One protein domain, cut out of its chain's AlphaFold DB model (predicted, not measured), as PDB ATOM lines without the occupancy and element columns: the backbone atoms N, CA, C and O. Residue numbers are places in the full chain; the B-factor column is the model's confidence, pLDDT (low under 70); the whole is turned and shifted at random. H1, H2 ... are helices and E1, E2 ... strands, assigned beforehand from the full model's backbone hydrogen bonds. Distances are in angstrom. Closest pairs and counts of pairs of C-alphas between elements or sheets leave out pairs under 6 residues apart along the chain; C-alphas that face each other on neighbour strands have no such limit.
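This is residues 37 to 176 of the 187 residues of an uncharacterized protein of Colletotrichum incanum (UniProt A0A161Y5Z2). Two antiparallel sheets lie partly face to face as a loose-ended sandwich, their strands crossed at 45 degrees, and a long hairpin reaches out at each end: E1 and E2 of the larger sheet at one end, E4 and E5 of the smaller sheet at the other. The one short helix, H1, packs on the larger sheet, on the side away from the smaller one, and residues 116 to 121 at the tip between E4 and E5 stick out freely. The printed part has 140 residues, with H1 first and then ten named strands, E1 to E10; the class is mostly strand. The larger sheet, of E1, E2, E3, E8, E9 and E10, is branched at E10, and the smaller runs E4, E5, E6, E7. By its radius of gyration of the C-alphas, 16.5 A, the whole is compact, yet with the two hairpins it spans 64 by 31 by 25 A.

In the larger sheet, E1 is residues 55 to 67, 38.6 A long, from C-alpha 55 at (248.278, 263.606, 237.042) to C-alpha 67 at (278.017, 286.657, 245.565). E2 is residues 73 to 85, 35.3 A, and E3 is residues 91 to 96, 14.0 A. E8 is residues 153 to 155, E9 residues 159 to 163, and E10 residues 166 to 175, 30.0 A, ending with C-alpha 175 at (250.787, 258.689, 236.190). In the smaller sheet, E4, residues 106 to 114, and E5, residues 123 to 131, are each 26.1 A long. E6 is residues 142 to 146, 13.0 A, and E7 is residues 149 to 151. H1 is residues 41 to 47, 9.9 A, and begins at C-alpha 41, (255.908, 275.110, 236.207).

The larger sheet is twisted. E1 has E2 on one side, with N 58 and O 83 2.8 A apart, and E10 on the other side, with N 59 and O 171 2.9 A apart. E3 is an edge strand beside residues 80 to 85 of E2, where N 82 and O 95 are 2.8 A apart. On the side of E10 away from E1, its pairing is staggered: E9 lies beside residues 166 to 170, with N 161 and O 168 2.9 A apart, and E8 beside residues 172 to 175, with N 154 and O 174 2.9 A apart. E1, E2 and E3 form a meander, each strand the antiparallel neighbour of the one before, and so do E4, E5, E6 and E7. In the second meander N 110 and O 127 of the hairpin E4 and E5 are 2.8 A apart, N 128 and O 145 of E5 and E6 2.9 A, and N 151 and O 144 of E6 and E7 2.8 A. The two sheets make a sandwich, two sheets face to face, with their facing parts 9.5 A centre to centre and their best planes 10 degrees apart. Between them, the closest C-alphas of E3 and E4 are those of Ser 95 and Ala 108, 5.7 A apart. E7 runs on into E8 at 36 degrees, across a break of 1 residue. H1 is on the larger sheet; its closest C-alpha pair with E10 is Cys 45 and Ala 172, 7.4 A. In H1 every O i to N i+4 pair is within hydrogen-bond range.

The two C-alphas farthest apart, those of Gly 71 and Pro 119, are 63.6 A apart. The printed part has no cut and no long link. Its mean pLDDT is 78.5; residue 37 and residues 98 to 108, 110 to 125 and 136 to 137 are under 70.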
ATOM      1  N   ASP A  37     261.850 281.266 240.600       59.16
ATOM      2  CA  ASP A  37     261.769 279.872 240.183       59.16
ATOM      3  C   ASP A  37     262.281 279.844 238.740       59.16
ATOM      4  O   ASP A  37     261.666 280.395 237.833       59.16
ATOM      5  N   ILE A  38     263.488 279.304 238.540       71.12
ATOM      6  CA  ILE A  38     264.113 279.233 237.208       71.12
ATOM      7  C   ILE A  38     263.276 278.321 236.291       71.12
ATOM      8  O   ILE A  38     263.349 278.404 235.066       71.12
ATOM      9  N   VAL A  39     262.444 277.473 236.901       82.94
ATOM     10  CA  VAL A  39     261.488 276.603 236.231       82.94
ATOM     11  C   VAL A  39     260.103 277.248 236.253       82.94
ATOM     12  O   VAL A  39     259.478 277.361 237.307       82.94
ATOM     13  N   ASP A  40     259.589 277.609 235.077       86.81
ATOM     14  CA  ASP A  40     258.171 277.926 234.906       86.81
ATOM     15  C   ASP A  40     257.370 276.618 234.885       86.81
ATOM     16  O   ASP A  40     257.352 275.881 233.898       86.81
ATOM     17  N   VAL A  41     256.701 276.330 236.000       87.06
ATOM     18  CA  VAL A  41     255.908 275.110 236.207       87.06
ATOM     19  C   VAL A  41     254.789 274.958 235.173       87.06
ATOM     20  O   VAL A  41     254.512 273.846 234.722       87.06
ATOM     21  N   LYS A  42     254.129 276.057 234.786       87.25
ATOM     22  CA  LYS A  42     253.006 275.998 233.842       87.25
ATOM     23  C   LYS A  42     253.502 275.739 232.429       87.25
ATOM     24  O   LYS A  42     252.904 274.920 231.733       87.25
ATOM     25  N   ALA A  43     254.590 276.395 232.032       88.06
ATOM     26  CA  ALA A  43     255.234 276.134 230.749       88.06
ATOM     27  C   ALA A  43     255.763 274.691 230.684       88.06
ATOM     28  O   ALA A  43     255.435 273.963 229.752       88.06
ATOM     29  N   ALA A  44     256.467 274.231 231.726       88.75
ATOM     30  CA  ALA A  44     256.971 272.861 231.811       88.75
ATOM     31  C   ALA A  44     255.845 271.814 231.737       88.75
ATOM     32  O   ALA A  44     255.988 270.796 231.059       88.75
ATOM     33  N   CYS A  45     254.705 272.076 232.384       91.31
ATOM     34  CA  CYS A  45     253.532 271.220 232.256       91.31
ATOM     35  C   CYS A  45     252.931 271.261 230.850       91.31
ATOM     36  O   CYS A  45     252.553 270.219 230.323       91.31
ATOM     37  N   ALA A  46     252.841 272.432 230.215       91.69
ATOM     38  CA  ALA A  46     252.315 272.541 228.857       91.69
ATOM     39  C   ALA A  46     253.161 271.745 227.847       91.69
ATOM     40  O   ALA A  46     252.592 271.124 226.951       91.69
ATOM     41  N   ASP A  47     254.481 271.693 228.048       90.56
ATOM     42  CA  ASP A  47     255.423 270.932 227.219       90.56
ATOM     43  C   ASP A  47     255.304 269.405 227.374       90.56
ATOM     44  O   ASP A  47     255.743 268.663 226.492       90.56
ATOM     45  N   TRP A  48     254.765 268.912 228.496       92.56
ATOM     46  CA  TRP A  48     254.623 267.476 228.784       92.56
ATOM     47  C   TRP A  48     253.252 267.116 229.373       92.56
ATOM     48  O   TRP A  48     253.129 266.305 230.291       92.56
ATOM     49  N   ARG A  49     252.197 267.751 228.862       93.12
ATOM     50  CA  ARG A  49     250.868 267.748 229.488       93.12
ATOM     51  C   ARG A  49     250.353 266.325 229.779       93.12
ATOM     52  O   ARG A  49     250.371 265.496 228.867       93.12
ATOM     53  N   PRO A  50     249.867 266.037 231.004       92.31
ATOM     54  CA  PRO A  50     249.290 264.732 231.310       92.31
ATOM     55  C   PRO A  50     247.969 264.538 230.559       92.31
ATOM     56  O   PRO A  50     247.282 265.507 230.217       92.31
ATOM     57  N   ALA A  51     247.605 263.281 230.296       91.62
ATOM     58  CA  ALA A  51     246.301 262.953 229.733       91.62
ATOM     59  C   ALA A  51     245.157 263.341 230.692       91.62
ATOM     60  O   ALA A  51     245.366 263.619 231.873       91.62
ATOM     61  N   SER A  52     243.917 263.350 230.195       87.56
ATOM     62  CA  SER A  52     242.737 263.703 231.004       87.56
ATOM     63  C   SER A  52     242.519 262.776 232.201       87.56
ATOM     64  O   SER A  52     241.843 263.159 233.153       87.56
ATOM     65  N   ASP A  53     243.059 261.555 232.146       86.00
ATOM     66  CA  ASP A  53     242.985 260.577 233.221       86.00
ATOM     67  C   ASP A  53     244.267 260.470 234.071       86.00
ATOM     68  O   ASP A  53     244.360 259.607 234.945       86.00
ATOM     69  N   GLU A  54     245.228 261.369 233.866       90.44
ATOM     70  CA  GLU A  54     246.526 261.376 234.533       90.44
ATOM     71  C   GLU A  54     246.725 262.617 235.410       90.44
ATOM     72  O   GLU A  54     246.113 263.672 235.230       90.44
ATOM     73  N   LEU A  55     247.643 262.485 236.362       90.25
ATOM     74  CA  LEU A  55     248.278 263.606 237.042       90.25
ATOM     75  C   LEU A  55     249.740 263.680 236.632       90.25
ATOM     76  O   LEU A  55     250.348 262.667 236.287       90.25
ATOM     77  N   MET A  56     250.314 264.873 236.749       92.25
ATOM     78  CA  MET A  56     251.744 265.099 236.593       92.25
ATOM     79  C   MET A  56     252.366 265.420 237.946       92.25
ATOM     80  O   MET A  56     251.888 266.305 238.650       92.25
ATOM     81  N   ILE A  57     253.475 264.764 238.276       91.81
ATOM     82  CA  ILE A  57     254.433 265.284 239.255       91.81
ATOM     83  C   ILE A  57     255.585 265.919 238.487       91.81
ATOM     84  O   ILE A  57     256.307 265.240 237.757       91.81
ATOM     85  N   LEU A  58     255.760 267.224 238.671       91.31
ATOM     86  CA  LEU A  58     256.907 267.980 238.199       91.31
ATOM     87  C   LEU A  58     257.908 268.117 239.347       91.31
ATOM     88  O   LEU A  58     257.636 268.769 240.350       91.31
ATOM     89  N   THR A  59     259.066 267.484 239.198       89.50
ATOM     90  CA  THR A  59     260.191 267.596 240.131       89.50
ATOM     91  C   THR A  59     261.117 268.698 239.643       89.50
ATOM     92  O   THR A  59     261.553 268.633 238.495       89.50
ATOM     93  N   THR A  60     261.446 269.676 240.485       87.25
ATOM     94  CA  THR A  60     262.324 270.801 240.137       87.25
ATOM     95  C   THR A  60     263.483 270.934 241.117       87.25
ATOM     96  O   THR A  60     263.335 270.637 242.302       87.25
ATOM     97  N   PHE A  61     264.626 271.431 240.642       85.94
ATOM     98  CA  PHE A  61     265.665 272.029 241.485       85.94
ATOM     99  C   PHE A  61     266.396 273.140 240.724       85.94
ATOM    100  O   PHE A  61     266.428 273.148 239.495       85.94
ATOM    101  N   GLY A  62     267.001 274.080 241.446       85.25
ATOM    102  CA  GLY A  62     267.803 275.157 240.878       85.25
ATOM    103  C   GLY A  62     269.223 275.186 241.436       85.25
ATOM    104  O   GLY A  62     269.448 274.988 242.632       85.25
ATOM    105  N   HIS A  63     270.173 275.460 240.552       83.88
ATOM    106  CA  HIS A  63     271.564 275.759 240.854       83.88
ATOM    107  C   HIS A  63     271.798 277.258 240.654       83.88
ATOM    108  O   HIS A  63     271.574 277.791 239.564       83.88
ATOM    109  N   PHE A  64     272.218 277.936 241.719       80.25
ATOM    110  CA  PHE A  64     272.360 279.382 241.770       80.25
ATOM    111  C   PHE A  64     273.804 279.765 242.054       80.25
ATOM    112  O   PHE A  64     274.439 279.183 242.928       80.25
ATOM    113  N   VAL A  65     274.293 280.781 241.351       79.88
ATOM    114  CA  VAL A  65     275.563 281.434 241.668       79.88
ATOM    115  C   VAL A  65     275.255 282.655 242.529       79.88
ATOM    116  O   VAL A  65     274.508 283.543 242.109       79.88
ATOM    117  N   THR A  66     275.806 282.697 243.739       79.19
ATOM    118  CA  THR A  66     275.632 283.800 244.690       79.19
ATOM    119  C   THR A  66     276.945 284.554 244.880       79.19
ATOM    120  O   THR A  66     278.027 284.020 244.656       79.19
ATOM    121  N   TYR A  67     276.854 285.838 245.231       76.50
ATOM    122  CA  TYR A  67     278.017 286.657 245.565       76.50
ATOM    123  C   TYR A  67     278.057 286.843 247.079       76.50
ATOM    124  O   TYR A  67     277.105 287.377 247.657       76.50
ATOM    125  N   ASN A  68     279.117 286.365 247.721       77.81
ATOM    126  CA  ASN A  68     279.230 286.401 249.173       77.81
ATOM    127  C   ASN A  68     279.794 287.740 249.681       77.81
ATOM    128  O   ASN A  68     280.276 288.583 248.922       77.81
ATOM    129  N   GLN A  69     279.733 287.948 250.999       78.50
ATOM    130  CA  GLN A  69     280.188 289.191 251.639       78.50
ATOM    131  C   GLN A  69     281.711 289.397 251.557       78.50
ATOM    132  O   GLN A  69     282.193 290.503 251.778       78.50
ATOM    133  N   GLN A  70     282.463 288.344 251.236       80.44
ATOM    134  CA  GLN A  70     283.914 288.352 251.039       80.44
ATOM    135  C   GLN A  70     284.300 288.697 249.594       80.44
ATOM    136  O   GLN A  70     285.481 288.807 249.277       80.44
ATOM    137  N   GLY A  71     283.312 288.894 248.726       74.94
ATOM    138  CA  GLY A  71     283.513 289.308 247.354       74.94
ATOM    139  C   GLY A  71     283.786 288.169 246.368       74.94
ATOM    140  O   GLY A  71     284.296 288.425 245.275       74.94
ATOM    141  N   HIS A  72     283.481 286.924 246.740       79.50
ATOM    142  CA  HIS A  72     283.658 285.737 245.903       79.50
ATOM    143  C   HIS A  72     282.318 285.206 245.379       79.50
ATOM    144  O   HIS A  72     281.256 285.463 245.949       79.50
ATOM    145  N   PHE A  73     282.388 284.439 244.289       77.56
ATOM    146  CA  PHE A  73     281.257 283.663 243.790       77.56
ATOM    147  C   PHE A  73     281.183 282.317 244.508       77.56
ATOM    148  O   PHE A  73     282.147 281.554 244.471       77.56
ATOM    149  N   ASP A  74     280.026 282.025 245.093       79.44
ATOM    150  CA  ASP A  74     279.665 280.722 245.647       79.44
ATOM    151  C   ASP A  74     278.561 280.075 244.804       79.44
ATOM    152  O   ASP A  74     277.908 280.731 243.984       79.44
ATOM    153  N   SER A  75     278.351 278.771 244.999       75.75
ATOM    154  CA  SER A  75     277.210 278.064 244.424       75.75
ATOM    155  C   SER A  75     276.282 277.504 245.493       75.75
ATOM    156  O   SER A  75     276.705 276.957 246.511       75.75
ATOM    157  N   GLU A  76     274.985 277.635 245.242       78.25
ATOM    158  CA  GLU A  76     273.926 277.201 246.140       78.25
ATOM    159  C   GLU A  76     272.870 276.404 245.374       78.25
ATOM    160  O   GLU A  76     272.479 276.749 244.257       78.25
ATOM    161  N   TYR A  77     272.357 275.347 246.002       77.06
ATOM    162  CA  TYR A  77     271.241 274.566 245.472       77.06
ATOM    163  C   TYR A  77     269.955 274.961 246.198       77.06
ATOM    164  O   TYR A  77     269.876 274.860 247.421       77.06
ATOM    165  N   LYS A  78     268.942 275.404 245.450       75.62
ATOM    166  CA  LYS A  78     267.643 275.863 245.979       75.62
ATOM    167  C   LYS A  78     266.488 275.331 245.133       75.62
ATOM    168  O   LYS A  78     266.709 274.702 244.107       75.62
ATOM    169  N   GLY A  79     265.249 275.572 245.563       73.00
ATOM    170  CA  GLY A  79     264.055 275.273 244.757       73.00
ATOM    171  C   GLY A  79     263.805 273.781 244.517       73.00
ATOM    172  O   GLY A  79     263.271 273.416 243.473       73.00
ATOM    173  N   GLN A  80     264.237 272.924 245.451       80.50
ATOM    174  CA  GLN A  80     263.977 271.484 245.416       80.50
ATOM    175  C   GLN A  80     262.511 271.242 245.776       80.50
ATOM    176  O   GLN A  80     262.152 271.132 246.952       80.50
ATOM    177  N   THR A  81     261.658 271.182 244.761       82.00
ATOM    178  CA  THR A  81     260.207 271.153 244.937       82.00
ATOM    179  C   THR A  81     259.574 270.139 244.002       82.00
ATOM    180  O   THR A  81     259.952 270.007 242.843       82.00
ATOM    181  N   ALA A  82     258.603 269.406 244.523       85.12
ATOM    182  CA  ALA A  82     257.692 268.585 243.758       85.12
ATOM    183  C   ALA A  82     256.374 269.341 243.619       85.12
ATOM    184  O   ALA A  82     255.816 269.811 244.613       85.12
ATOM    185  N   VAL A  83     255.846 269.424 242.406       86.69
ATOM    186  CA  VAL A  83     254.556 270.052 242.129       86.69
ATOM    187  C   VAL A  83     253.640 269.027 241.492       86.69
ATOM    188  O   VAL A  83     253.970 268.451 240.459       86.69
ATOM    189  N   LEU A  84     252.488 268.793 242.111       86.44
ATOM    190  CA  LEU A  84     251.430 267.975 241.545       86.44
ATOM    191  C   LEU A  84     250.523 268.866 240.690       86.44
ATOM    192  O   LEU A  84     250.044 269.898 241.162       86.44
ATOM    193  N   LEU A  85     250.284 268.466 239.446       86.44
ATOM    194  CA  LEU A  85     249.517 269.210 238.451       86.44
ATOM    195  C   LEU A  85     248.430 268.330 237.831       86.44
ATOM    196  O   LEU A  85     248.606 267.120 237.668       86.44
ATOM    197  N   ASN A  86     247.309 268.952 237.462       86.38
ATOM    198  CA  ASN A  86     246.264 268.319 236.658       86.38
ATOM    199  C   ASN A  86     246.503 268.540 235.146       86.38
ATOM    200  O   ASN A  86     247.438 269.225 234.731       86.38
ATOM    201  N   GLN A  87     245.624 267.986 234.308       88.19
ATOM    202  CA  GLN A  87     245.667 268.132 232.845       88.19
ATOM    203  C   GLN A  87     245.549 269.585 232.350       88.19
ATOM    204  O   GLN A  87     246.065 269.919 231.282       88.19
ATOM    205  N   ALA A  88     244.933 270.474 233.131       86.31
ATOM    206  CA  ALA A  88     244.866 271.903 232.834       86.31
ATOM    207  C   ALA A  88     246.143 272.669 233.241       86.31
ATOM    208  O   ALA A  88     246.201 273.889 233.093       86.31
ATOM    209  N   CYS A  89     247.179 271.971 233.724       84.81
ATOM    210  CA  CYS A  89     248.394 272.561 234.290       84.81
ATOM    211  C   CYS A  89     248.126 273.482 235.485       84.81
ATOM    212  O   CYS A  89     248.871 274.429 235.752       84.81
ATOM    213  N   GLU A  90     247.056 273.199 236.223       83.62
ATOM    214  CA  GLU A  90     246.781 273.843 237.495       83.62
ATOM    215  C   GLU A  90     247.533 273.110 238.597       83.62
ATOM    216  O   GLU A  90     247.546 271.877 238.656       83.62
ATOM    217  N   VAL A  91     248.169 273.886 239.472       82.69
ATOM    218  CA  VAL A  91     248.859 273.346 240.638       82.69
ATOM    219  C   VAL A  91     247.813 272.830 241.610       82.69
ATOM    220  O   VAL A  91     247.023 273.588 242.165       82.69
ATOM    221  N   VAL A  92     247.847 271.525 241.820       79.12
ATOM    222  CA  VAL A  92     247.016 270.814 242.781       79.12
ATOM    223  C   VAL A  92     247.592 270.948 244.183       79.12
ATOM    224  O   VAL A  92     246.874 271.178 245.151       79.12
ATOM    225  N   SER A  93     248.899 270.720 244.290       78.00
ATOM    226  CA  SER A  93     249.647 270.753 245.539       78.00
ATOM    227  C   SER A  93     251.135 270.864 245.231       78.00
ATOM    228  O   SER A  93     251.583 270.533 244.134       78.00
ATOM    229  N   SER A  94     251.912 271.320 246.200       80.25
ATOM    230  CA  SER A  94     253.364 271.446 246.102       80.25
ATOM    231  C   SER A  94     253.991 271.022 247.418       80.25
ATOM    232  O   SER A  94     253.447 271.334 248.478       80.25
ATOM    233  N   SER A  95     255.144 270.373 247.362       75.56
ATOM    234  CA  SER A  95     255.894 269.972 248.547       75.56
ATOM    235  C   SER A  95     257.386 270.115 248.281       75.56
ATOM    236  O   SER A  95     257.845 269.888 247.162       75.56
ATOM    237  N   SER A  96     258.149 270.526 249.287       77.00
ATOM    238  CA  SER A  96     259.608 270.548 249.189       77.00
ATOM    239  C   SER A  96     260.163 269.146 249.403       77.00
ATOM    240  O   SER A  96     259.565 268.337 250.110       77.00
ATOM    241  N   TYR A  97     261.319 268.862 248.816       72.31
ATOM    242  CA  TYR A  97     261.987 267.589 249.040       72.31
ATOM    243  C   TYR A  97     262.760 267.569 250.355       72.31
ATOM    244  O   TYR A  97     263.584 268.446 250.613       72.31
ATOM    245  N   GLU A  98     262.575 266.505 251.130       68.31
ATOM    246  CA  GLU A  98     263.445 266.189 252.259       68.31
ATOM    247  C   GLU A  98     264.519 265.186 251.820       68.31
ATOM    248  O   GLU A  98     264.216 264.126 251.265       68.31
ATOM    249  N   ALA A  99     265.791 265.519 252.052       65.81
ATOM    250  CA  ALA A  99     266.902 264.619 251.764       65.81
ATOM    251  C   ALA A  99     266.883 263.433 252.742       65.81
ATOM    252  O   ALA A  99     267.012 263.617 253.950       65.81
ATOM    253  N   GLN A 100     266.790 262.203 252.229       64.06
ATOM    254  CA  GLN A 100     266.711 260.997 253.069       64.06
ATOM    255  C   GLN A 100     268.087 260.386 253.404       64.06
ATOM    256  O   GLN A 100     268.176 259.295 253.971       64.06
ATOM    257  N   GLY A 101     269.174 261.080 253.054       55.62
ATOM    258  CA  GLY A 101     270.551 260.599 253.170       55.62
ATOM    259  C   GLY A 101     271.094 259.979 251.876       55.62
ATOM    260  O   GLY A 101     270.378 259.774 250.896       55.62
ATOM    261  N   VAL A 102     272.400 259.699 251.861       55.69
ATOM    262  CA  VAL A 102     273.126 259.230 250.668       55.69
ATOM    263  C   VAL A 102     272.490 257.952 250.106       55.69
ATOM    264  O   VAL A 102     272.356 256.950 250.803       55.69
ATOM    265  N   GLY A 103     272.092 257.992 248.830       54.22
ATOM    266  CA  GLY A 103     271.512 256.855 248.107       54.22
ATOM    267  C   GLY A 103     270.044 256.542 248.422       54.22
ATOM    268  O   GLY A 103     269.493 255.641 247.786       54.22
ATOM    269  N   LYS A 104     269.418 257.274 249.354       54.09
ATOM    270  CA  LYS A 104     268.020 257.083 249.779       54.09
ATOM    271  C   LYS A 104     267.023 258.020 249.089       54.09
ATOM    272  O   LYS A 104     265.828 257.883 249.302       54.09
ATOM    273  N   GLY A 105     267.505 258.896 248.209       59.22
ATOM    274  CA  GLY A 105     266.657 259.797 247.439       59.22
ATOM    275  C   GLY A 105     266.073 260.938 248.252       59.22
ATOM    276  O   GLY A 105     266.571 261.305 249.320       59.22
ATOM    277  N   PHE A 106     265.044 261.534 247.677       61.84
ATOM    278  CA  PHE A 106     264.366 262.709 248.186       61.84
ATOM    279  C   PHE A 106     262.880 262.404 248.233       61.84
ATOM    280  O   PHE A 106     262.329 261.994 247.221       61.84
ATOM    281  N   LEU A 107     262.214 262.614 249.364       68.88
ATOM    282  CA  LEU A 107     260.779 262.353 249.467       68.88
ATOM    283  C   LEU A 107     260.001 263.660 249.377       68.88
ATOM    284  O   LEU A 107     260.272 264.596 250.125       68.88
ATOM    285  N   ALA A 108     259.021 263.691 248.481       65.06
ATOM    286  CA  ALA A 108     257.944 264.664 248.514       65.06
ATOM    287  C   ALA A 108     256.629 263.928 248.759       65.06
ATOM    288  O   ALA A 108     256.279 263.015 248.007       65.06
ATOM    289  N   GLN A 109     255.914 264.337 249.803       71.94
ATOM    290  CA  GLN A 109     254.616 263.789 250.170       71.94
ATOM    291  C   GLN A 109     253.542 264.865 250.007       71.94
ATOM    292  O   GLN A 109     253.704 266.003 250.455       71.94
ATOM    293  N   PHE A 110     252.440 264.488 249.368       65.31
ATOM    294  CA  PHE A 110     251.259 265.315 249.174       65.31
ATOM    295  C   PHE A 110     250.083 264.638 249.869       65.31
ATOM    296  O   PHE A 110     249.623 263.587 249.427       65.31
ATOM    297  N   GLY A 111     249.612 265.226 250.967       57.31
ATOM    298  CA  GLY A 111     248.421 264.767 251.676       57.31
ATOM    299  C   GLY A 111     247.192 265.569 251.261       57.31
ATOM    300  O   GLY A 111     247.200 266.796 251.336       57.31
ATOM    301  N   PHE A 112     246.128 264.878 250.867       60.06
ATOM    302  CA  PHE A 112     244.818 265.459 250.592       60.06
ATOM    303  C   PHE A 112     243.813 264.916 251.593       60.06
ATOM    304  O   PHE A 112     243.671 263.702 251.720       60.06
ATOM    305  N   TYR A 113     243.091 265.808 252.264       53.31
ATOM    306  CA  TYR A 113     241.931 265.454 253.075       53.31
ATOM    307  C   TYR A 113     240.671 265.826 252.306       53.31
ATOM    308  O   TYR A 113     240.421 267.004 252.052       53.31
ATOM    309  N   TYR A 114     239.872 264.830 251.934       53.69
ATOM    310  CA  TYR A 114     238.583 265.070 251.299       53.69
ATOM    311  C   TYR A 114     237.492 265.018 252.356       53.69
ATOM    312  O   TYR A 114     237.219 263.951 252.892       53.69
ATOM    313  N   ASN A 115     236.847 266.146 252.655       48.38
ATOM    314  CA  ASN A 115     235.629 266.142 253.462       48.38
ATOM    315  C   ASN A 115     234.488 265.631 252.580       48.38
ATOM    316  O   ASN A 115     233.996 266.342 251.706       48.38
ATOM    317  N   GLY A 116     234.135 264.361 252.768       45.50
ATOM    318  CA  GLY A 116     233.099 263.692 251.997       45.50
ATOM    319  C   GLY A 116     231.755 264.394 252.152       45.50
ATOM    320  O   GLY A 116     231.152 264.364 253.220       45.50
ATOM    321  N   VAL A 117     231.245 264.976 251.069       44.84
ATOM    322  CA  VAL A 117     229.794 265.072 250.881       44.84
ATOM    323  C   VAL A 117     229.411 263.854 250.043       44.84
ATOM    324  O   VAL A 117     229.386 263.895 248.817       44.84
ATOM    325  N   GLY A 118     229.244 262.719 250.720       47.50
ATOM    326  CA  GLY A 118     228.985 261.406 250.129       47.50
ATOM    327  C   GLY A 118     229.020 260.309 251.200       47.50
ATOM    328  O   GLY A 118     229.458 260.578 252.315       47.50
ATOM    329  N   PRO A 119     228.561 259.079 250.902       42.41
ATOM    330  CA  PRO A 119     228.352 258.019 251.898       42.41
ATOM    331  C   PRO A 119     229.636 257.461 252.536       42.41
ATOM    332  O   PRO A 119     229.553 256.554 253.358       42.41
ATOM    333  N   GLU A 120     230.812 257.984 252.182       40.75
ATOM    334  CA  GLU A 120     232.083 257.571 252.762       40.75
ATOM    335  C   GLU A 120     232.744 258.712 253.550       40.75
ATOM    336  O   GLU A 120     232.888 259.818 253.017       40.75
ATOM    337  N   PRO A 121     233.158 258.461 254.809       42.97
ATOM    338  CA  PRO A 121     233.848 259.443 255.627       42.97
ATOM    339  C   PRO A 121     235.190 259.822 255.002       42.97
ATOM    340  O   PRO A 121     235.760 259.103 254.182       42.97
ATOM    341  N   SER A 122     235.673 260.988 255.406       53.19
ATOM    342  CA  SER A 122     236.855 261.664 254.891       53.19
ATOM    343  C   SER A 122     238.001 260.737 254.474       53.19
ATOM    344  O   SER A 122     238.652 260.129 255.325       53.19
ATOM    345  N   ARG A 123     238.265 260.640 253.165       54.12
ATOM    346  CA  ARG A 123     239.387 259.864 252.621       54.12
ATOM    347  C   ARG A 123     240.649 260.726 252.625       54.12
ATOM    348  O   ARG A 123     240.633 261.845 252.106       54.12
ATOM    349  N   GLN A 124     241.734 260.193 253.183       63.38
ATOM    350  CA  GLN A 124     243.070 260.750 253.002       63.38
ATOM    351  C   GLN A 124     243.697 260.117 251.755       63.38
ATOM    352  O   GLN A 124     243.739 258.892 251.639       63.38
ATOM    353  N   ILE A 125     244.155 260.944 250.817       64.75
ATOM    354  CA  ILE A 125     245.001 260.486 249.713       64.75
ATOM    355  C   ILE A 125     246.399 261.022 249.953       64.75
ATOM    356  O   ILE A 125     246.593 262.231 250.041       64.75
ATOM    357  N   THR A 126     247.360 260.118 250.040       72.19
ATOM    358  CA  THR A 126     248.775 260.437 250.146       72.19
ATOM    359  C   THR A 126     249.439 260.050 248.838       72.19
ATOM    360  O   THR A 126     249.424 258.879 248.464       72.19
ATOM    361  N   ILE A 127     250.000 261.026 248.133       74.62
ATOM    362  CA  ILE A 127     250.822 260.792 246.944       74.62
ATOM    363  C   ILE A 127     252.267 261.039 247.337       74.62
ATOM    364  O   ILE A 127     252.577 262.075 247.923       74.62
ATOM    365  N   GLU A 128     253.148 260.107 247.009       80.56
ATOM    366  CA  GLU A 128     254.571 260.228 247.305       80.56
ATOM    367  C   GLU A 128     255.368 260.128 246.016       80.56
ATOM    368  O   GLU A 128     255.112 259.265 245.178       80.56
ATOM    369  N   SER A 129     256.349 261.012 245.869       79.69
ATOM    370  CA  SER A 129     257.337 260.966 244.798       79.69
ATOM    371  C   SER A 129     258.721 260.859 245.410       79.69
ATOM    372  O   SER A 129     259.119 261.740 246.174       79.69
ATOM    373  N   ASN A 130     259.467 259.823 245.025       83.38
ATOM    374  CA  ASN A 130     260.825 259.598 245.509       83.38
ATOM    375  C   ASN A 130     261.848 259.475 244.365       83.38
ATOM    376  O   ASN A 130     262.130 258.366 243.899       83.38
ATOM    377  N   PRO A 131     262.414 260.588 243.859       80.88
ATOM    378  CA  PRO A 131     263.612 260.531 243.032       80.88
ATOM    379  C   PRO A 131     264.823 260.082 243.862       80.88
ATOM    380  O   PRO A 131     265.207 260.712 244.845       80.88
ATOM    381  N   ARG A 132     265.496 259.016 243.407       79.19
ATOM    382  CA  ARG A 132     266.686 258.443 244.069       79.19
ATOM    383  C   ARG A 132     267.869 259.417 244.196       79.19
ATOM    384  O   ARG A 132     268.722 259.243 245.065       79.19
ATOM    385  N   SER A 133     267.938 260.425 243.333       77.69
ATOM    386  CA  SER A 133     268.935 261.491 243.390       77.69
ATOM    387  C   SER A 133     268.407 262.761 242.733       77.69
ATOM    388  O   SER A 133     267.765 262.703 241.685       77.69
ATOM    389  N   ILE A 134     268.743 263.897 243.329       77.94
ATOM    390  CA  ILE A 134     268.621 265.243 242.780       77.94
ATOM    391  C   ILE A 134     269.999 265.865 243.001       77.94
ATOM    392  O   ILE A 134     270.501 265.872 244.125       77.94
ATOM    393  N   GLY A 135     270.655 266.304 241.937       70.44
ATOM    394  CA  GLY A 135     272.006 266.856 242.002       70.44
ATOM    395  C   GLY A 135     272.245 267.837 240.872       70.44
ATOM    396  O   GLY A 135     271.417 267.930 239.984       70.44
ATOM    397  N   ALA A 136     273.389 268.525 240.890       64.31
ATOM    398  CA  ALA A 136     273.702 269.709 240.075       64.31
ATOM    399  C   ALA A 136     273.363 269.658 238.573       64.31
ATOM    400  O   ALA A 136     273.220 270.710 237.960       64.31
ATOM    401  N   TRP A 137     273.246 268.459 238.005       69.31
ATOM    402  CA  TRP A 137     273.040 268.216 236.578       69.31
ATOM    403  C   TRP A 137     272.022 267.113 236.302       69.31
ATOM    404  O   TRP A 137     271.990 266.625 235.176       69.31
ATOM    405  N   ALA A 138     271.340 266.603 237.340       78.94
ATOM    406  CA  ALA A 138     270.448 265.476 237.146       78.94
ATOM    407  C   ALA A 138     269.317 265.344 238.165       78.94
ATOM    408  O   ALA A 138     269.521 265.457 239.379       78.94
ATOM    409  N   ILE A 139     268.148 264.944 237.669       87.00
ATOM    410  CA  ILE A 139     267.033 264.429 238.472       87.00
ATOM    411  C   ILE A 139     266.855 262.957 238.114       87.00
ATOM    412  O   ILE A 139     266.743 262.610 236.942       87.00
ATOM    413  N   ALA A 140     266.840 262.049 239.087       85.75
ATOM    414  CA  ALA A 140     266.521 260.643 238.834       85.75
ATOM    415  C   ALA A 140     265.024 260.462 238.558       85.75
ATOM    416  O   ALA A 140     264.195 261.242 239.017       85.75
ATOM    417  N   LYS A 141     264.657 259.409 237.818       87.75
ATOM    418  CA  LYS A 141     263.245 259.049 237.645       87.75
ATOM    419  C   LYS A 141     262.647 258.744 239.035       87.75
ATOM    420  O   LYS A 141     263.196 257.874 239.715       87.75
ATOM    421  N   PRO A 142     261.579 259.435 239.467       84.62
ATOM    422  CA  PRO A 142     260.928 259.147 240.735       84.62
ATOM    423  C   PRO A 142     260.127 257.846 240.672       84.62
ATOM    424  O   PRO A 142     259.526 257.523 239.644       84.62
ATOM    425  N   SER A 143     260.081 257.118 241.787       87.75
ATOM    426  CA  SER A 143     258.977 256.194 242.054       87.75
ATOM    427  C   SER A 143     257.780 256.981 242.579       87.75
ATOM    428  O   SER A 143     257.962 257.932 243.342       87.75
ATOM    429  N   ILE A 144     256.570 256.587 242.176       88.69
ATOM    430  CA  ILE A 144     255.325 257.225 242.614       88.69
ATOM    431  C   ILE A 144     254.477 256.195 243.353       88.69
ATOM    432  O   ILE A 144     254.261 255.094 242.843       88.69
ATOM    433  N   THR A 145     253.990 256.544 244.540       87.12
ATOM    434  CA  THR A 145     253.004 255.744 245.282       87.12
ATOM    435  C   THR A 145     251.768 256.587 245.576       87.12
ATOM    436  O   THR A 145     251.846 257.805 245.738       87.12
ATOM    437  N   VAL A 146     250.605 255.939 245.620       84.00
ATOM    438  CA  VAL A 146     249.342 256.547 246.049       84.00
ATOM    439  C   VAL A 146     248.758 255.659 247.135       84.00
ATOM    440  O   VAL A 146     248.454 254.501 246.869       84.00
ATOM    441  N   ASN A 147     248.628 256.178 248.355       81.06
ATOM    442  CA  ASN A 147     248.243 255.410 249.545       81.06
ATOM    443  C   ASN A 147     249.104 254.148 249.755       81.06
ATOM    444  O   ASN A 147     248.607 253.118 250.199       81.06
ATOM    445  N   GLY A 148     250.396 254.227 249.421       80.75
ATOM    446  CA  GLY A 148     251.335 253.102 249.492       80.75
ATOM    447  C   GLY A 148     251.350 252.197 248.252       80.75
ATOM    448  O   GLY A 148     252.316 251.461 248.065       80.75
ATOM    449  N   ASP A 149     250.363 252.301 247.359       85.31
ATOM    450  CA  ASP A 149     250.323 251.512 246.127       85.31
ATOM    451  C   ASP A 149     251.206 252.138 245.048       85.31
ATOM    452  O   ASP A 149     250.964 253.268 244.610       85.31
ATOM    453  N   GLY A 150     252.199 251.387 244.568       88.69
ATOM    454  CA  GLY A 150     253.066 251.811 243.470       88.69
ATOM    455  C   GLY A 150     252.278 252.098 242.191       88.69
ATOM    456  O   GLY A 150     251.434 251.303 241.772       88.69
ATOM    457  N   LYS A 151     252.562 253.238 241.558       90.38
ATOM    458  CA  LYS A 151     252.006 253.625 240.260       90.38
ATOM    459  C   LYS A 151     253.096 253.618 239.207       90.38
ATOM    460  O   LYS A 151     254.188 254.152 239.406       90.38
ATOM    461  N   GLU A 152     252.776 253.017 238.070       91.06
ATOM    462  CA  GLU A 152     253.603 253.163 236.885       91.06
ATOM    463  C   GLU A 152     253.520 254.609 236.389       91.06
ATOM    464  O   GLU A 152     252.439 255.201 236.334       91.06
ATOM    465  N   ALA A 153     254.682 255.174 236.066       92.62
ATOM    466  CA  ALA A 153     254.810 256.549 235.616       92.62
ATOM    467  C   ALA A 153     255.657 256.628 234.345       92.62
ATOM    468  O   ALA A 153     256.734 256.015 234.252       92.62
ATOM    469  N   ILE A 154     255.192 257.438 233.399       94.25
ATOM    470  CA  ILE A 154     255.923 257.805 232.189       94.25
ATOM    471  C   ILE A 154     256.514 259.187 232.427       94.25
ATOM    472  O   ILE A 154     255.788 260.147 232.679       94.25
ATOM    473  N   CYS A 155     257.837 259.279 232.364       93.50
ATOM    474  CA  CYS A 155     258.539 260.531 232.595       93.50
ATOM    475  C   CYS A 155     259.156 261.046 231.308       93.50
ATOM    476  O   CYS A 155     259.596 260.247 230.475       93.50
ATOM    477  N   ASP A 156     259.229 262.366 231.183       92.38
ATOM    478  CA  ASP A 156     260.058 262.976 230.162       92.38
ATOM    479  C   ASP A 156     261.553 262.739 230.433       92.38
ATOM    480  O   ASP A 156     261.990 262.271 231.497       92.38
ATOM    481  N   GLY A 157     262.354 263.042 229.412       89.56
ATOM    482  CA  GLY A 157     263.769 263.298 229.629       89.56
ATOM    483  C   GLY A 157     263.923 264.499 230.555       89.56
ATOM    484  O   GLY A 157     263.081 265.387 230.570       89.56
ATOM    485  N   GLU A 158     265.006 264.532 231.323       89.62
ATOM    486  CA  GLU A 158     265.294 265.740 232.093       89.62
ATOM    487  C   GLU A 158     265.503 266.938 231.173       89.62
ATOM    488  O   GLU A 158     266.094 266.823 230.098       89.62
ATOM    489  N   LYS A 159     265.029 268.087 231.644       90.88
ATOM    490  CA  LYS A 159     265.127 269.361 230.954       90.88
ATOM    491  C   LYS A 159     265.751 270.403 231.866       90.88
ATOM    492  O   LYS A 159     265.728 270.278 233.093       90.88
ATOM    493  N   SER A 160     266.297 271.443 231.248       88.50
ATOM    494  CA  SER A 160     266.864 272.577 231.961       88.50
ATOM    495  C   SER A 160     266.617 273.902 231.249       88.50
ATOM    496  O   SER A 160     266.383 273.961 230.040       88.50
ATOM    497  N   SER A 161     266.659 274.980 232.026       85.88
ATOM    498  CA  SER A 161     266.527 276.364 231.581       85.88
ATOM    499  C   SER A 161     267.600 277.191 232.276       85.88
ATOM    500  O   SER A 161     267.835 277.064 233.479       85.88
ATOM    501  N   ALA A 162     268.276 278.045 231.512       82.06
ATOM    502  CA  ALA A 162     269.281 278.956 232.043       82.06
ATOM    503  C   ALA A 162     268.726 280.382 232.089       82.06
ATOM    504  O   ALA A 162     268.109 280.854 231.135       82.06
ATOM    505  N   SER A 163     268.991 281.083 233.188       77.38
ATOM    506  CA  SER A 163     268.712 282.511 233.340       77.38
ATOM    507  C   SER A 163     269.937 283.193 233.948       77.38
ATOM    508  O   SER A 163     270.095 283.254 235.172       77.38
ATOM    509  N   GLY A 164     270.804 283.729 233.088       79.94
ATOM    510  CA  GLY A 164     272.109 284.248 233.496       79.94
ATOM    511  C   GLY A 164     273.032 283.111 233.939       79.94
ATOM    512  O   GLY A 164     273.193 282.138 233.212       79.94
ATOM    513  N   LEU A 165     273.621 283.230 235.134       76.75
ATOM    514  CA  LEU A 165     274.493 282.202 235.726       76.75
ATOM    515  C   LEU A 165     273.730 281.088 236.461       76.75
ATOM    516  O   LEU A 165     274.341 280.122 236.911       76.75
ATOM    517  N   ASN A 166     272.411 281.218 236.601       83.00
ATOM    518  CA  ASN A 166     271.589 280.255 237.324       83.00
ATOM    519  C   ASN A 166     270.928 279.278 236.350       83.00
ATOM    520  O   ASN A 166     270.508 279.674 235.258       83.00
ATOM    521  N   VAL A 167     270.785 278.021 236.769       85.44
ATOM    522  CA  VAL A 167     270.166 276.961 235.965       85.44
ATOM    523  C   VAL A 167     269.084 276.254 236.770       85.44
ATOM    524  O   VAL A 167     269.309 275.857 237.911       85.44
ATOM    525  N   GLY A 168     267.905 276.110 236.175       87.81
ATOM    526  CA  GLY A 168     266.798 275.319 236.689       87.81
ATOM    527  C   GLY A 168     266.729 274.003 235.943       87.81
ATOM    528  O   GLY A 168     266.886 273.978 234.726       87.81
ATOM    529  N   TYR A 169     266.478 272.926 236.668       88.56
ATOM    530  CA  TYR A 169     266.313 271.589 236.122       88.56
ATOM    531  C   TYR A 169     264.958 271.051 236.528       88.56
ATOM    532  O   TYR A 169     264.490 271.299 237.647       88.56
ATOM    533  N   TRP A 170     264.343 270.286 235.637       90.62
ATOM    534  CA  TRP A 170     263.096 269.612 235.940       90.62
ATOM    535  C   TRP A 170     262.941 268.284 235.216       90.62
ATOM    536  O   TRP A 170     263.551 268.013 234.181       90.62
ATOM    537  N   ARG A 171     262.079 267.456 235.798       93.06
ATOM    538  CA  ARG A 171     261.553 266.241 235.192       93.06
ATOM    539  C   ARG A 171     260.072 266.137 235.516       93.06
ATOM    540  O   ARG A 171     259.682 266.248 236.680       93.06
ATOM    541  N   ALA A 172     259.270 265.915 234.491       93.88
ATOM    542  CA  ALA A 172     257.845 265.682 234.585       93.88
ATOM    543  C   ALA A 172     257.553 264.183 234.479       93.88
ATOM    544  O   ALA A 172     258.063 263.494 233.599       93.88
ATOM    545  N   CYS A 173     256.710 263.677 235.372       94.56
ATOM    546  CA  CYS A 173     256.259 262.294 235.373       94.56
ATOM    547  C   CYS A 173     254.743 262.234 235.452       94.56
ATOM    548  O   CYS A 173     254.155 262.687 236.436       94.56
ATOM    549  N   ASN A 174     254.132 261.630 234.439       95.00
ATOM    550  CA  ASN A 174     252.694 261.448 234.359       95.00
ATOM    551  C   ASN A 174     252.335 260.047 234.852       95.00
ATOM    552  O   ASN A 174     253.039 259.075 234.562       95.00
ATOM    553  N   PHE A 175     251.262 259.947 235.626       92.62
ATOM    554  CA  PHE A 175     250.787 258.689 236.190       92.62
ATOM    555  C   PHE A 175     249.275 258.728 236.390       92.62
ATOM    556  O   PHE A 175     248.676 259.786 236.596       92.62
ATOM    557  N   LYS A 176     248.654 257.548 236.386       91.19
ATOM    558  CA  LYS A 176     247.231 257.393 236.697       91.19
ATOM    559  C   LYS A 176     247.072 257.157 238.196       91.19
ATOM    560  O   LYS A 176     247.509 256.111 238.683       91.19
TER     561      LYS A 176